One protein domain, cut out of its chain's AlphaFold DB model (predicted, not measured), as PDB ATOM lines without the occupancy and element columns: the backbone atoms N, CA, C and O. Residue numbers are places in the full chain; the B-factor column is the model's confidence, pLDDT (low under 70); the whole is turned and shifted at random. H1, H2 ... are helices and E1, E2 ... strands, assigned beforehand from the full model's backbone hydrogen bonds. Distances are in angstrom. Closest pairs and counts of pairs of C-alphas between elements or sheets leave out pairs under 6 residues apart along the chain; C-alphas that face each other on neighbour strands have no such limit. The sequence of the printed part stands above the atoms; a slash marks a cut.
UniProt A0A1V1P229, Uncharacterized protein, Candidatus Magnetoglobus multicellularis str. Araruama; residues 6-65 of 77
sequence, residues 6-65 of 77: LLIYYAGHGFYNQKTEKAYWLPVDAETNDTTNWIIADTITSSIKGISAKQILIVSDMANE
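Overview. This is residues 6 to 65 of the 77 residues of an uncharacterized protein of Candidatus Magnetoglobus multicellularis str. Araruama (UniProt A0A1V1P229). A twisted sheet is folded like an L: E1 and E3 run side by side as one long arm, then E1 bends and pairs with E2 as the short arm, with helix H1 in the angle between the arms. The printed part has 60 residues, with one named helix and three named strands that follow along the chain as E1, E2, H1, E3; the mixed sheet runs E2, E1, E3. The class is mixed, helices and strands; the whole is only just compact, close to loose, with a radius of gyration of the C-alphas of 12.4 A, and elongated, 38 by 21 by 20 A.

Along the chain. E1, residues 6 to 17, 26.6 A, begins at C-alpha 6 (163.190, 148.104, 166.193) and bends by 90 degrees at residue 13. E3, residues 55 to 64, 27.9 A, ends at C-alpha 64 (143.880, 148.122, 182.636). E2 is residues 22 to 26, 12.7 A; H1 is residues 41 to 48, 10.7 A.

Arrangement. E1 and E3 are parallel, with N 8 and O 57 3.0 A apart. E1 and E2 form an antiparallel hairpin, with N 24 and O 15 2.8 A apart. H1 is on the sheet at a height of 6.2 A, over none of its strands; its closest C-alpha pair with E2 is Ala 23 and Ala 41, 5.6 A. In H1 every O i to N i+4 pair is within hydrogen-bond range.

Size, cuts and confidence. The printed part has no cut. The link E2 to H1 is long. Residues 64 to 65 have pLDDT under 70.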
ATOM      1  N   LEU A   6     163.599 148.869 165.022       91.69
ATOM      2  CA  LEU A   6     163.190 148.104 166.193       91.69
ATOM      3  C   LEU A   6     161.705 148.340 166.461       91.69
ATOM      4  O   LEU A   6     161.275 149.479 166.639       91.69
ATOM      5  N   LEU A   7     160.939 147.254 166.509       93.19
ATOM      6  CA  LEU A   7     159.560 147.249 166.977       93.19
ATOM      7  C   LEU A   7     159.486 146.422 168.256       93.19
ATOM      8  O   LEU A   7     159.877 145.256 168.257       93.19
ATOM      9  N   ILE A   8     158.952 147.017 169.317       92.62
ATOM     10  CA  ILE A   8     158.583 146.300 170.537       92.62
ATOM     11  C   ILE A   8     157.076 146.405 170.690       92.62
ATOM     12  O   ILE A   8     156.530 147.505 170.766       92.62
ATOM     13  N   TYR A   9     156.420 145.253 170.714       93.44
ATOM     14  CA  TYR A   9     154.985 145.143 170.915       93.44
ATOM     15  C   TYR A   9     154.721 144.390 172.215       93.44
ATOM     16  O   TYR A   9     155.187 143.262 172.381       93.44
ATOM     17  N   TYR A  10     153.991 145.023 173.126       92.25
ATOM     18  CA  TYR A  10     153.528 144.419 174.368       92.25
ATOM     19  C   TYR A  10     152.004 144.451 174.406       92.25
ATOM     20  O   TYR A  10     151.407 145.506 174.201       92.25
ATOM     21  N   ALA A  11     151.391 143.302 174.684       91.62
ATOM     22  CA  ALA A  11     149.954 143.168 174.873       91.62
ATOM     23  C   ALA A  11     149.691 142.338 176.126       91.62
ATOM     24  O   ALA A  11     150.193 141.218 176.243       91.62
ATOM     25  N   GLY A  12     148.929 142.885 177.068       89.50
ATOM     26  CA  GLY A  12     148.668 142.207 178.334       89.50
ATOM     27  C   GLY A  12     148.207 143.149 179.432       89.50
ATOM     28  O   GLY A  12     147.707 144.244 179.174       89.50
ATOM     29  N   HIS A  13     148.384 142.714 180.675       90.31
ATOM     30  CA  HIS A  13     148.031 143.522 181.830       90.31
ATOM     31  C   HIS A  13     149.015 144.674 182.002       90.31
ATOM     32  O   HIS A  13     150.232 144.534 181.821       90.31
ATOM     33  N   GLY A  14     148.469 145.832 182.346       89.38
ATOM     34  CA  GLY A  14     149.251 147.016 182.637       89.38
ATOM     35  C   GLY A  14     148.655 147.800 183.788       89.38
ATOM     36  O   GLY A  14     147.465 147.705 184.087       89.38
ATOM     37  N   PHE A  15     149.506 148.591 184.426       90.00
ATOM     38  CA  PHE A  15     149.097 149.526 185.459       90.00
ATOM     39  C   PHE A  15     149.667 150.906 185.163       90.00
ATOM     40  O   PHE A  15     150.860 151.056 184.904       90.00
ATOM     41  N   TYR A  16     148.816 151.927 185.225       89.50
ATOM     42  CA  TYR A  16     149.234 153.318 185.105       89.50
ATOM     43  C   TYR A  16     149.070 154.031 186.445       89.50
ATOM     44  O   TYR A  16     147.956 154.271 186.916       89.50
ATOM     45  N   ASN A  17     150.191 154.403 187.057       88.69
ATOM     46  CA  ASN A  17     150.195 155.206 188.265       88.69
ATOM     47  C   ASN A  17     150.043 156.684 187.897       88.69
ATOM     48  O   ASN A  17     151.003 157.329 187.480       88.69
ATOM     49  N   GLN A  18     148.848 157.235 188.106       88.81
ATOM     50  CA  GLN A  18     148.542 158.637 187.806       88.81
ATOM     51  C   GLN A  18     149.344 159.639 188.649       88.81
ATOM     52  O   GLN A  18     149.581 160.749 188.190       88.81
ATOM     53  N   LYS A  19     149.770 159.280 189.868       89.75
ATOM     54  CA  LYS A  19     150.513 160.200 190.749       89.75
ATOM     55  C   LYS A  19     151.948 160.409 190.285       89.75
ATOM     56  O   LYS A  19     152.499 161.486 190.463       89.75
ATOM     57  N   THR A  20     152.557 159.355 189.756       91.25
ATOM     58  CA  THR A  20     153.947 159.372 189.290       91.25
ATOM     59  C   THR A  20     154.048 159.456 187.769       91.25
ATOM     60  O   THR A  20     155.156 159.531 187.248       91.25
ATOM     61  N   GLU A  21     152.910 159.388 187.072       92.81
ATOM     62  CA  GLU A  21     152.798 159.332 185.610       92.81
ATOM     63  C   GLU A  21     153.630 158.187 185.011       92.81
ATOM     64  O   GLU A  21     154.330 158.336 184.011       92.81
ATOM     65  N   LYS A  22     153.589 157.022 185.673       90.62
ATOM     66  CA  LYS A  22     154.380 155.837 185.305       90.62
ATOM     67  C   LYS A  22     153.493 154.715 184.800       90.62
ATOM     68  O   LYS A  22     152.520 154.354 185.458       90.62
ATOM     69  N   ALA A  23     153.871 154.148 183.658       91.38
ATOM     70  CA  ALA A  23     153.262 152.947 183.106       91.38
ATOM     71  C   ALA A  23     154.107 151.716 183.451       91.38
ATOM     72  O   ALA A  23     155.334 151.739 183.324       91.38
ATOM     73  N   TYR A  24     153.431 150.644 183.846       92.88
ATOM     74  CA  TYR A  24     154.018 149.363 184.202       92.88
ATOM     75  C   TYR A  24     153.405 148.266 183.339       92.88
ATOM     76  O   TYR A  24     152.183 148.172 183.225       92.88
ATOM     77  N   TRP A  25     154.256 147.436 182.752       93.00
ATOM     78  CA  TRP A  25     153.882 146.165 182.147       93.00
ATOM     79  C   TRP A  25     153.896 145.107 183.247       93.00
ATOM     80  O   TRP A  25     154.873 145.018 183.994       93.00
ATOM     81  N   LEU A  26     152.804 144.353 183.370       93.25
ATOM     82  CA  LEU A  26     152.613 143.328 184.393       93.25
ATOM     83  C   LEU A  26     152.723 141.937 183.754       93.25
ATOM     84  O   LEU A  26     151.773 141.501 183.094       93.25
ATOM     85  N   PRO A  27     153.858 141.237 183.919       90.56
ATOM     86  CA  PRO A  27     153.984 139.857 183.477       90.56
ATOM     87  C   PRO A  27     153.077 138.919 184.292       90.56
ATOM     88  O   PRO A  27     152.444 139.316 185.268       90.56
ATOM     89  N   VAL A  28     153.015 137.648 183.891       90.44
ATOM     90  CA  VAL A  28     152.125 136.642 184.505       90.44
ATOM     91  C   VAL A  28     152.407 136.376 185.994       90.44
ATOM     92  O   VAL A  28     151.525 135.909 186.706       90.44
ATOM     93  N   ASP A  29     153.616 136.676 186.464       90.56
ATOM     94  CA  ASP A  29     154.086 136.535 187.847       90.56
ATOM     95  C   ASP A  29     154.109 137.872 188.617       90.56
ATOM     96  O   ASP A  29     154.746 137.985 189.667       90.56
ATOM     97  N   ALA A  30     153.432 138.905 188.102       91.00
ATOM     98  CA  ALA A  30     153.239 140.159 188.815       91.00
ATOM     99  C   ALA A  30     152.221 139.994 189.954       91.00
ATOM    100  O   ALA A  30     151.093 139.548 189.743       91.00
ATOM    101  N   GLU A  31     152.598 140.433 191.154       88.75
ATOM    102  CA  GLU A  31     151.717 140.446 192.322       88.75
ATOM    103  C   GLU A  31     151.187 141.857 192.601       88.75
ATOM    104  O   GLU A  31     151.778 142.863 192.211       88.75
ATOM    105  N   THR A  32     150.041 141.964 193.272       82.88
ATOM    106  CA  THR A  32     149.381 143.259 193.524       82.88
ATOM    107  C   THR A  32     149.983 144.022 194.705       82.88
ATOM    108  O   THR A  32     149.893 145.247 194.770       82.88
ATOM    109  N   ASN A  33     150.589 143.295 195.640       85.38
ATOM    110  CA  ASN A  33     151.241 143.780 196.855       85.38
ATOM    111  C   ASN A  33     152.775 143.823 196.741       85.38
ATOM    112  O   ASN A  33     153.415 144.352 197.649       85.38
ATOM    113  N   ASP A  34     153.348 143.301 195.654       87.62
ATOM    114  CA  ASP A  34     154.783 143.320 195.381       87.62
ATOM    115  C   ASP A  34     155.060 143.764 193.937       87.62
ATOM    116  O   ASP A  34     154.740 143.082 192.963       87.62
ATOM    117  N   THR A  35     155.690 144.931 193.801       88.75
ATOM    118  CA  THR A  35     156.037 145.513 192.502       88.75
ATOM    119  C   THR A  35     157.375 145.018 191.948       88.75
ATOM    120  O   THR A  35     157.827 145.537 190.929       88.75
ATOM    121  N   THR A  36     158.047 144.062 192.598       93.25
ATOM    122  CA  THR A  36     159.384 143.570 192.205       93.25
ATOM    123  C   THR A  36     159.416 143.054 190.764       93.25
ATOM    124  O   THR A  36     160.367 143.338 190.037       93.25
ATOM    125  N   ASN A  37     158.354 142.376 190.323       92.56
ATOM    126  CA  ASN A  37     158.249 141.822 188.967       92.56
ATOM    127  C   ASN A  37     157.585 142.777 187.960       92.56
ATOM    128  O   ASN A  37     157.342 142.407 186.811       92.56
ATOM    129  N   TRP A  38     157.261 144.011 188.356       93.75
ATOM    130  CA  TRP A  38     156.614 144.970 187.464       93.75
ATOM    131  C   TRP A  38     157.659 145.666 186.596       93.75
ATOM    132  O   TRP A  38     158.643 146.217 187.092       93.75
ATOM    133  N   ILE A  39     157.425 145.717 185.287       94.38
ATOM    134  CA  ILE A  39     158.373 146.317 184.347       94.38
ATOM    135  C   ILE A  39     157.931 147.745 184.036       94.38
ATOM    136  O   ILE A  39     156.937 147.971 183.352       94.38
ATOM    137  N   ILE A  40     158.680 148.738 184.510       94.81
ATOM    138  CA  ILE A  40     158.405 150.151 184.219       94.81
ATOM    139  C   ILE A  40     158.797 150.527 182.779       94.81
ATOM    140  O   ILE A  40     159.937 150.329 182.344       94.81
ATOM    141  N   ALA A  41     157.861 151.129 182.043       93.31
ATOM    142  CA  ALA A  41     158.044 151.511 180.640       93.31
ATOM    143  C   ALA A  41     159.184 152.529 180.430       93.31
ATOM    144  O   ALA A  41     159.852 152.527 179.392       93.31
ATOM    145  N   ASP A  42     159.476 153.373 181.423       93.62
ATOM    146  CA  ASP A  42     160.627 154.284 181.378       93.62
ATOM    147  C   ASP A  42     161.968 153.549 181.324       93.62
ATOM    148  O   ASP A  42     162.879 153.977 180.616       93.62
ATOM    149  N   THR A  43     162.110 152.430 182.040       93.94
ATOM    150  CA  THR A  43     163.347 151.636 181.995       93.94
ATOM    151  C   THR A  43     163.527 151.018 180.616       93.94
ATOM    152  O   THR A  43     164.631 151.028 180.078       93.94
ATOM    153  N   ILE A  44     162.441 150.560 179.992       93.31
ATOM    154  CA  ILE A  44     162.461 150.038 178.622       93.31
ATOM    155  C   ILE A  44     162.909 151.141 177.651       93.31
ATOM    156  O   ILE A  44     163.904 150.987 176.943       93.31
ATOM    157  N   THR A  45     162.230 152.291 177.660       91.38
ATOM    158  CA  THR A  45     162.539 153.409 176.752       91.38
ATOM    159  C   THR A  45     163.943 153.976 176.962       91.38
ATOM    160  O   THR A  45     164.627 154.278 175.985       91.38
ATOM    161  N   SER A  46     164.409 154.103 178.206       92.75
ATOM    162  CA  SER A  46     165.769 154.569 178.510       92.75
ATOM    163  C   SER A  46     166.840 153.567 178.082       92.75
ATOM    164  O   SER A  46     167.840 153.982 177.499       92.75
ATOM    165  N   SER A  47     166.613 152.267 178.274       91.94
ATOM    166  CA  SER A  47     167.550 151.217 177.851       91.94
ATOM    167  C   SER A  47     167.689 151.161 176.329       91.94
ATOM    168  O   SER A  47     168.791 151.060 175.792       91.94
ATOM    169  N   ILE A  48     166.573 151.298 175.609       91.56
ATOM    170  CA  ILE A  48     166.541 151.217 174.142       91.56
ATOM    171  C   ILE A  48     167.225 152.413 173.472       91.56
ATOM    172  O   ILE A  48     167.731 152.271 172.360       91.56
ATOM    173  N   LYS A  49     167.331 153.570 174.139       86.00
ATOM    174  CA  LYS A  49     168.108 154.715 173.623       86.00
ATOM    175  C   LYS A  49     169.583 154.380 173.375       86.00
ATOM    176  O   LYS A  49     170.223 155.075 172.593       86.00
ATOM    177  N   GLY A  50     170.125 153.341 174.018       87.75
ATOM    178  CA  GLY A  50     171.485 152.859 173.765       87.75
ATOM    179  C   GLY A  50     171.639 152.066 172.460       87.75
ATOM    180  O   GLY A  50     172.761 151.818 172.022       87.75
ATOM    181  N   ILE A  51     170.537 151.663 171.822       86.56
ATOM    182  CA  ILE A  51     170.555 150.882 170.585       86.56
ATOM    183  C   ILE A  51     170.741 151.829 169.396       86.56
ATOM    184  O   ILE A  51     169.980 152.774 169.206       86.56
ATOM    185  N   SER A  52     171.731 151.541 168.549       84.44
ATOM    186  CA  SER A  52     171.989 152.287 167.308       84.44
ATOM    187  C   SER A  52     171.016 151.891 166.186       84.44
ATOM    188  O   SER A  52     171.439 151.387 165.146       84.44
ATOM    189  N   ALA A  53     169.716 152.102 166.404       85.69
ATOM    190  CA  ALA A  53     168.660 151.910 165.410       85.69
ATOM    191  C   ALA A  53     168.169 153.259 164.864       85.69
ATOM    192  O   ALA A  53     168.114 154.258 165.580       85.69
ATOM    193  N   LYS A  54     167.789 153.293 163.584       86.38
ATOM    194  CA  LYS A  54     167.315 154.510 162.900       86.38
ATOM    195  C   LYS A  54     165.875 154.847 163.256       86.38
ATOM    196  O   LYS A  54     165.508 156.017 163.306       86.38
ATOM    197  N   GLN A  55     165.051 153.824 163.469       89.88
ATOM    198  CA  GLN A  55     163.652 153.983 163.847       89.88
ATOM    199  C   GLN A  55     163.306 152.987 164.943       89.88
ATOM    200  O   GLN A  55     163.590 151.795 164.826       89.88
ATOM    201  N   ILE A  56     162.676 153.487 165.999       91.81
ATOM    202  CA  ILE A  56     162.248 152.691 167.141       91.81
ATOM    203  C   ILE A  56     160.778 153.003 167.379       91.81
ATOM    204  O   ILE A  56     160.411 154.164 167.551       91.81
ATOM    205  N   LEU A  57     159.949 151.965 167.371       92.81
ATOM    206  CA  LEU A  57     158.530 152.045 167.685       92.81
ATOM    207  C   LEU A  57     158.233 151.089 168.838       92.81
ATOM    208  O   LEU A  57     158.586 149.913 168.792       92.81
ATOM    209  N   ILE A  58     157.575 151.606 169.869       92.00
ATOM    210  CA  ILE A  58     157.103 150.820 171.005       92.00
ATOM    211  C   ILE A  58     155.591 150.989 171.052       92.00
ATOM    212  O   ILE A  58     155.098 152.114 171.123       92.00
ATOM    213  N   VAL A  59     154.865 149.878 170.981       92.56
ATOM    214  CA  VAL A  59     153.404 149.844 171.058       92.56
ATOM    215  C   VAL A  59     153.021 148.980 172.248       92.56
ATOM    216  O   VAL A  59     153.504 147.858 172.391       92.56
ATOM    217  N   SER A  60     152.165 149.527 173.106       90.00
ATOM    218  CA  SER A  60     151.712 148.877 174.327       90.00
ATOM    219  C   SER A  60     150.190 148.863 174.344       90.00
ATOM    220  O   SER A  60     149.569 149.911 174.501       90.00
ATOM    221  N   ASP A  61     149.609 147.682 174.186       86.62
ATOM    222  CA  ASP A  61     148.172 147.433 174.265       86.62
ATOM    223  C   ASP A  61     147.854 146.838 175.642       86.62
ATOM    224  O   ASP A  61     147.970 145.634 175.877       86.62
ATOM    225  N   MET A  62     147.599 147.720 176.609       80.25
ATOM    226  CA  MET A  62     147.415 147.335 178.007       80.25
ATOM    227  C   MET A  62     145.936 147.283 178.360       80.25
ATOM    228  O   MET A  62     145.253 148.309 178.360       80.25
ATOM    229  N   ALA A  63     145.467 146.104 178.759       77.50
ATOM    230  CA  ALA A  63     144.220 145.992 179.491       77.50
ATOM    231  C   ALA A  63     144.476 146.481 180.923       77.50
ATOM    232  O   ALA A  63     145.203 145.845 181.692       77.50
ATOM    233  N   ASN A  64     143.910 147.641 181.261       62.47
ATOM    234  CA  ASN A  64     143.880 148.122 182.636       62.47
ATOM    235  C   ASN A  64     142.989 147.180 183.450       62.47
ATOM    236  O   ASN A  64     141.771 147.353 183.478       62.47
ATOM    237  N   GLU A  65     143.586 146.201 184.123       57.47
ATOM    238  CA  GLU A  65     142.887 145.499 185.191       57.47
ATOM    239  C   GLU A  65     142.840 146.436 186.399       57.47
ATOM    240  O   GLU A  65     143.893 146.873 186.883       57.47
TER     241      GLU A  65